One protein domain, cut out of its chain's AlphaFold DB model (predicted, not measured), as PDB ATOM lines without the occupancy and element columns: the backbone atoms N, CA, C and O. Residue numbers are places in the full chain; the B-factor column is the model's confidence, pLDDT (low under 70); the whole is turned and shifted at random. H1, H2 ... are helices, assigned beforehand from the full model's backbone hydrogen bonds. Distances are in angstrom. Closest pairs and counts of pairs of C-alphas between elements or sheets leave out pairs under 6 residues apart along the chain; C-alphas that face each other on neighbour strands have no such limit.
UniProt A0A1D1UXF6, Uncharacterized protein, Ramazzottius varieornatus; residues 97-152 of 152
ATOM      1  N   MET A  97      -5.276  33.744  28.296       74.62
ATOM      2  CA  MET A  97      -5.944  33.190  27.121       74.62
ATOM      3  C   MET A  97      -4.925  32.991  25.996       74.62
ATOM      4  O   MET A  97      -4.024  33.805  25.820       74.62
ATOM      5  N   GLY A  98      -5.050  31.903  25.240       61.56
ATOM      6  CA  GLY A  98      -4.060  31.541  24.218       61.56
ATOM      7  C   GLY A  98      -2.990  30.569  24.720       61.56
ATOM      8  O   GLY A  98      -2.469  29.788  23.928       61.56
ATOM      9  N   ASN A  99      -2.712  30.523  26.027       50.22
ATOM     10  CA  ASN A  99      -1.754  29.571  26.589       50.22
ATOM     11  C   ASN A  99      -2.439  28.203  26.784       50.22
ATOM     12  O   ASN A  99      -3.289  28.045  27.657       50.22
ATOM     13  N   GLY A 100      -2.131  27.234  25.917       46.66
ATOM     14  CA  GLY A 100      -2.822  25.937  25.860       46.66
ATOM     15  C   GLY A 100      -3.993  25.880  24.874       46.66
ATOM     16  O   GLY A 100      -4.651  24.846  24.762       46.66
ATOM     17  N   VAL A 101      -4.228  26.950  24.110       48.34
ATOM     18  CA  VAL A 101      -5.033  26.844  22.898       48.34
ATOM     19  C   VAL A 101      -4.198  26.027  21.910       48.34
ATOM     20  O   VAL A 101      -3.094  26.429  21.551       48.34
ATOM     21  N   SER A 102      -4.684  24.827  21.576       44.31
ATOM     22  CA  SER A 102      -4.024  23.827  20.733       44.31
ATOM     23  C   SER A 102      -3.205  24.470  19.617       44.31
ATOM     24  O   SER A 102      -3.727  25.311  18.887       44.31
ATOM     25  N   SER A 103      -1.936  24.069  19.504       45.78
ATOM     26  CA  SER A 103      -0.991  24.459  18.452       45.78
ATOM     27  C   SER A 103      -1.697  24.671  17.102       45.78
ATOM     28  O   SER A 103      -2.008  23.692  16.421       45.78
ATOM     29  N   GLY A 104      -1.997  25.929  16.749       51.47
ATOM     30  CA  GLY A 104      -2.663  26.290  15.490       51.47
ATOM     31  C   GLY A 104      -3.795  27.326  15.560       51.47
ATOM     32  O   GLY A 104      -4.211  27.801  14.508       51.47
ATOM     33  N   LEU A 105      -4.300  27.704  16.738       53.03
ATOM     34  CA  LEU A 105      -5.339  28.740  16.850       53.03
ATOM     35  C   LEU A 105      -4.729  30.126  17.108       53.03
ATOM     36  O   LEU A 105      -3.921  30.320  18.013       53.03
ATOM     37  N   THR A 106      -5.160  31.094  16.308       64.31
ATOM     38  CA  THR A 106      -4.829  32.521  16.415       64.31
ATOM     39  C   THR A 106      -5.900  33.272  17.213       64.31
ATOM     40  O   THR A 106      -7.026  32.793  17.365       64.31
ATOM     41  N   THR A 107      -5.609  34.501  17.650       64.88
ATOM     42  CA  THR A 107      -6.598  35.426  18.251       64.88
ATOM     43  C   THR A 107      -7.806  35.704  17.348       64.88
ATOM     44  O   THR A 107      -8.862  36.105  17.829       64.88
ATOM     45  N   THR A 108      -7.676  35.446  16.044       71.56
ATOM     46  CA  THR A 108      -8.736  35.590  15.036       71.56
ATOM     47  C   THR A 108      -9.597  34.338  14.855       71.56
ATOM     48  O   THR A 108     -10.586  34.371  14.124       71.56
ATOM     49  N   SER A 109      -9.257  33.226  15.509       82.00
ATOM     50  CA  SER A 109     -10.046  31.997  15.437       82.00
ATOM     51  C   SER A 109     -11.389  32.168  16.150       82.00
ATOM     52  O   SER A 109     -11.426  32.648  17.282       82.00
ATOM     53  N   THR A 110     -12.489  31.707  15.544       84.50
ATOM     54  CA  THR A 110     -13.851  31.842  16.104       84.50
ATOM     55  C   THR A 110     -13.948  31.345  17.545       84.50
ATOM     56  O   THR A 110     -14.495  32.036  18.393       84.50
ATOM     57  N   ALA A 111     -13.333  30.197  17.847       82.25
ATOM     58  CA  ALA A 111     -13.316  29.641  19.199       82.25
ATOM     59  C   ALA A 111     -12.649  30.577  20.228       82.25
ATOM     60  O   ALA A 111     -13.122  30.687  21.356       82.25
ATOM     61  N   VAL A 112     -11.575  31.275  19.843       82.88
ATOM     62  CA  VAL A 112     -10.883  32.236  20.717       82.88
ATOM     63  C   VAL A 112     -11.720  33.502  20.888       82.88
ATOM     64  O   VAL A 112     -11.874  33.985  22.005       82.88
ATOM     65  N   ILE A 113     -12.320  34.006  19.807       87.00
ATOM     66  CA  ILE A 113     -13.223  35.166  19.850       87.00
ATOM     67  C   ILE A 113     -14.422  34.893  20.768       87.00
ATOM     68  O   ILE A 113     -14.800  35.755  21.565       87.00
ATOM     69  N   ASP A 114     -15.020  33.708  20.675       89.06
ATOM     70  CA  ASP A 114     -16.165  33.331  21.503       89.06
ATOM     71  C   ASP A 114     -15.772  33.176  22.977       89.06
ATOM     72  O   ASP A 114     -16.512  33.630  23.852       89.06
ATOM     73  N   GLN A 115     -14.575  32.648  23.262       86.94
ATOM     74  CA  GLN A 115     -14.030  32.619  24.621       86.94
ATOM     75  C   GLN A 115     -13.828  34.033  25.182       86.94
ATOM     76  O   GLN A 115     -14.289  34.317  26.284       86.94
ATOM     77  N   ILE A 116     -13.219  34.946  24.416       89.00
ATOM     78  CA  ILE A 116     -13.015  36.346  24.828       89.00
ATOM     79  C   ILE A 116     -14.358  37.016  25.147       89.00
ATOM     80  O   ILE A 116     -14.495  37.667  26.182       89.00
ATOM     81  N   LYS A 117     -15.372  36.841  24.287       92.00
ATOM     82  CA  LYS A 117     -16.724  37.382  24.517       92.00
ATOM     83  C   LYS A 117     -17.358  36.807  25.783       92.00
ATOM     84  O   LYS A 117     -17.948  37.558  26.557       92.00
ATOM     85  N   SER A 118     -17.240  35.495  25.985       92.88
ATOM     86  CA  SER A 118     -17.762  34.805  27.168       92.88
ATOM     87  C   SER A 118     -17.105  35.318  28.449       92.88
ATOM     88  O   SER A 118     -17.800  35.641  29.414       92.88
ATOM     89  N   ASP A 119     -15.781  35.448  28.452       91.94
ATOM     90  CA  ASP A 119     -15.015  35.902  29.613       91.94
ATOM     91  C   ASP A 119     -15.279  37.374  29.925       91.94
ATOM     92  O   ASP A 119     -15.491  37.720  31.085       91.94
ATOM     93  N   LEU A 120     -15.374  38.227  28.902       93.00
ATOM     94  CA  LEU A 120     -15.736  39.633  29.076       93.00
ATOM     95  C   LEU A 120     -17.136  39.788  29.687       93.00
ATOM     96  O   LEU A 120     -17.339  40.631  30.560       93.00
ATOM     97  N   PHE A 121     -18.100  38.971  29.252       96.06
ATOM     98  CA  PHE A 121     -19.459  38.982  29.798       96.06
ATOM     99  C   PHE A 121     -19.520  38.437  31.233       96.06
ATOM    100  O   PHE A 121     -20.269  38.956  32.058       96.06
ATOM    101  N   THR A 122     -18.736  37.400  31.533       95.81
ATOM    102  CA  THR A 122     -18.806  36.668  32.810       95.81
ATOM    103  C   THR A 122     -17.967  37.317  33.909       95.81
ATOM    104  O   THR A 122     -18.422  37.431  35.047       95.81
ATOM    105  N   TYR A 123     -16.743  37.736  33.585       93.94
ATOM    106  CA  TYR A 123     -15.744  38.214  34.547       93.94
ATOM    107  C   TYR A 123     -15.454  39.713  34.431       93.94
ATOM    108  O   TYR A 123     -14.851  40.291  35.336       93.94
ATOM    109  N   GLY A 124     -15.924  40.357  33.362       94.12
ATOM    110  CA  GLY A 124     -15.714  41.777  33.120       94.12
ATOM    111  C   GLY A 124     -14.408  42.071  32.375       94.12
ATOM    112  O   GLY A 124     -13.897  41.216  31.649       94.12
ATOM    113  N   PRO A 125     -13.883  43.304  32.492       94.31
ATOM    114  CA  PRO A 125     -12.731  43.750  31.718       94.31
ATOM    115  C   PRO A 125     -11.492  42.868  31.895       94.31
ATOM    116  O   PRO A 125     -11.185  42.394  32.988       94.31
ATOM    117  N   MET A 126     -10.736  42.737  30.811       90.94
ATOM    118  CA  MET A 126      -9.483  41.990  30.732       90.94
ATOM    119  C   MET A 126      -8.397  42.861  30.101       90.94
ATOM    120  O   MET A 126      -8.708  43.805  29.372       90.94
ATOM    121  N   SER A 127      -7.131  42.538  30.363       89.62
ATOM    122  CA  SER A 127      -6.007  43.169  29.664       89.62
ATOM    123  C   SER A 127      -5.663  42.385  28.407       89.62
ATOM    124  O   SER A 127      -5.698  41.154  28.408       89.62
ATOM    125  N   VAL A 128      -5.296  43.111  27.358       86.06
ATOM    126  CA  VAL A 128      -4.818  42.563  26.088       86.06
ATOM    127  C   VAL A 128      -3.541  43.287  25.684       86.06
ATOM    128  O   VAL A 128      -3.347  44.450  26.035       86.06
ATOM    129  N   GLU A 129      -2.684  42.594  24.946       82.44
ATOM    130  CA  GLU A 129      -1.529  43.183  24.276       82.44
ATOM    131  C   GLU A 129      -1.861  43.315  22.789       82.44
ATOM    132  O   GLU A 129      -2.467  42.416  22.200       82.44
ATOM    133  N   VAL A 130      -1.499  44.451  22.201       83.50
ATOM    134  CA  VAL A 130      -1.640  44.721  20.769       83.50
ATOM    135  C   VAL A 130      -0.355  45.363  20.274       83.50
ATOM    136  O   VAL A 130       0.237  46.180  20.984       83.50
ATOM    137  N   ASP A 131       0.058  45.015  19.061       84.19
ATOM    138  CA  ASP A 131       1.147  45.715  18.393       84.19
ATOM    139  C   ASP A 131       0.648  47.090  17.932       84.19
ATOM    140  O   ASP A 131      -0.406  47.213  17.301       84.19
ATOM    141  N   VAL A 132       1.381  48.138  18.307       85.62
ATOM    142  CA  VAL A 132       1.023  49.532  18.020       85.62
ATOM    143  C   VAL A 132       1.896  50.043  16.881       85.62
ATOM    144  O   VAL A 132       3.121  50.058  16.995       85.62
ATOM    145  N   TYR A 133       1.253  50.501  15.809       87.88
ATOM    146  CA  TYR A 133       1.890  51.109  14.642       87.88
ATOM    147  C   TYR A 133       1.593  52.614  14.576       87.88
ATOM    148  O   TYR A 133       0.752  53.127  15.317       87.88
ATOM    149  N   ASP A 134       2.296  53.336  13.700       88.38
ATOM    150  CA  ASP A 134       2.227  54.804  13.630       88.38
ATOM    151  C   ASP A 134       0.810  55.344  13.355       88.38
ATOM    152  O   ASP A 134       0.432  56.408  13.850       88.38
ATOM    153  N   ASP A 135       0.001  54.601  12.600       84.81
ATOM    154  CA  ASP A 135      -1.387  54.951  12.290       84.81
ATOM    155  C   ASP A 135      -2.283  55.006  13.539       84.81
ATOM    156  O   ASP A 135      -3.207  55.826  13.598       84.81
ATOM    157  N   PHE A 136      -1.969  54.227  14.577       88.62
ATOM    158  CA  PHE A 136      -2.684  54.236  15.852       88.62
ATOM    159  C   PHE A 136      -2.636  55.611  16.535       88.62
ATOM    160  O   PHE A 136      -3.635  56.047  17.110       88.62
ATOM    161  N   TYR A 137      -1.523  56.346  16.430       86.50
ATOM    162  CA  TYR A 137      -1.399  57.687  17.024       86.50
ATOM    163  C   TYR A 137      -2.279  58.740  16.339       86.50
ATOM    164  O   TYR A 137      -2.532  59.803  16.910       86.50
ATOM    165  N   HIS A 138      -2.757  58.455  15.127       87.56
ATOM    166  CA  HIS A 138      -3.633  59.332  14.351       87.56
ATOM    167  C   HIS A 138      -5.106  58.901  14.391       87.56
ATOM    168  O   HIS A 138      -5.960  59.551  13.779       87.56
ATOM    169  N   TYR A 139      -5.429  57.830  15.120       86.44
ATOM    170  CA  TYR A 139      -6.798  57.354  15.266       86.44
ATOM    171  C   TYR A 139      -7.678  58.357  16.030       86.44
ATOM    172  O   TYR A 139      -7.280  58.936  17.040       86.44
ATOM    173  N   SER A 140      -8.917  58.540  15.562       90.00
ATOM    174  CA  SER A 140      -9.904  59.437  16.185       90.00
ATOM    175  C   SER A 140     -11.291  58.810  16.336       90.00
ATOM    176  O   SER A 140     -11.947  59.006  17.357       90.00
ATOM    177  N   SER A 141     -11.754  58.053  15.339       90.31
ATOM    178  CA  SER A 141     -13.020  57.314  15.376       90.31
ATOM    179  C   SER A 141     -13.049  56.216  14.308       90.31
ATOM    180  O   SER A 141     -12.258  56.246  13.366       90.31
ATOM    181  N   GLY A 142     -13.979  55.267  14.438       88.00
ATOM    182  CA  GLY A 142     -14.156  54.158  13.499       88.00
ATOM    183  C   GLY A 142     -13.516  52.862  13.991       88.00
ATOM    184  O   GLY A 142     -13.385  52.644  15.188       88.00
ATOM    185  N   ASN A 143     -13.141  51.985  13.064       82.69
ATOM    186  CA  ASN A 143     -12.398  50.770  13.384       82.69
ATOM    187  C   ASN A 143     -10.961  50.943  12.902       82.69
ATOM    188  O   ASN A 143     -10.750  51.346  11.759       82.69
ATOM    189  N   ILE A 144      -9.989  50.620  13.754       79.62
ATOM    190  CA  ILE A 144      -8.588  50.543  13.343       79.62
ATOM    191  C   ILE A 144      -8.403  49.235  12.578       79.62
ATOM    192  O   ILE A 144      -8.715  48.156  13.083       79.62
ATOM    193  N   THR A 145      -7.903  49.345  11.358       75.56
ATOM    194  CA  THR A 145      -7.429  48.227  10.544       75.56
ATOM    195  C   THR A 145      -6.019  48.581  10.109       75.56
ATOM    196  O   THR A 145      -5.840  49.685   9.597       75.56
ATOM    197  N   GLU A 146      -5.050  47.685  10.303       64.94
ATOM    198  CA  GLU A 146      -3.663  47.901   9.867       64.94
ATOM    199  C   GLU A 146      -3.653  48.282   8.378       64.94
ATOM    200  O   GLU A 146      -4.089  47.506   7.522       64.94
ATOM    201  N   LEU A 147      -3.222  49.508   8.065       61.16
ATOM    202  CA  LEU A 147      -3.268  50.028   6.693       61.16
ATOM    203  C   LEU A 147      -2.175  49.431   5.793       61.16
ATOM    204  O   LEU A 147      -2.258  49.549   4.568       61.16
ATOM    205  N   TYR A 148      -1.180  48.761   6.383       53.34
ATOM    206  CA  TYR A 148      -0.058  48.145   5.681       53.34
ATOM    207  C   TYR A 148       0.258  46.765   6.262       53.34
ATOM    208  O   TYR A 148       1.120  46.678   7.132       53.34
ATOM    209  N   PRO A 149      -0.367  45.677   5.778       50.31
ATOM    210  CA  PRO A 149       0.114  44.349   6.122       50.31
ATOM    211  C   PRO A 149       1.575  44.253   5.683       50.31
ATOM    212  O   PRO A 149       1.909  44.499   4.519       50.31
ATOM    213  N   THR A 150       2.452  43.935   6.630       43.97
ATOM    214  CA  THR A 150       3.835  43.573   6.328       43.97
ATOM    215  C   THR A 150       3.805  42.471   5.271       43.97
ATOM    216  O   THR A 150       3.244  41.398   5.481       43.97
ATOM    217  N   VAL A 151       4.352  42.768   4.089       42.47
ATOM    218  CA  VAL A 151       4.557  41.768   3.041       42.47
ATOM    219  C   VAL A 151       5.554  40.759   3.610       42.47
ATOM    220  O   VAL A 151       6.734  41.085   3.747       42.47
ATOM    221  N   GLN A 152       5.058  39.590   4.021       38.12
ATOM    222  CA  GLN A 152       5.884  38.416   4.310       38.12
ATOM    223  C   GLN A 152       6.455  37.831   3.020       38.12
ATOM    224  O   GLN A 152       5.705  37.767   2.018       38.12
TER     225      GLN A 152
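This is residues 97 to 152 of the 152 residues of an uncharacterized protein of Ramazzottius varieornatus (UniProt A0A1D1UXF6). Little regular structure is seen: H1 and the short H2 sit at opposite ends of a loose, flat frame, bridged by the stretched-out residues 124 to 133. Residues 97 to 109 make a loop at the H1 end, and residues 139 to 152 fold back past H2 as a tail. The printed part has 56 residues, with H1 then H2 and no named strand; the class is all helix, with only 19 residues in named elements. The radius of gyration of the C-alphas is 14.1 A, and the spans are 33 by 30 by 16 A.

H1, residues 110 to 123, runs 19.6 A from C-alpha 110 at (-13.851, 31.842, 16.104) to C-alpha 123 at (-15.744, 38.214, 34.547). H2, residues 134 to 138, ends with C-alpha 138 at (-3.633, 59.332, 14.351).

H1 and H2 are apart, joined by a short link of 10 residues. Every O i to N i+4 pair of H1 is within hydrogen-bond range; H2 has 0 of 1, but 2 of 2 O i to N i+3 pairs.

The C-alphas of Thr 122 and Val 151, the two farthest apart, are 38.2 A apart. The printed part has no cut. Residues 98 to 107 and 146 to 152 have pLDDT under 70.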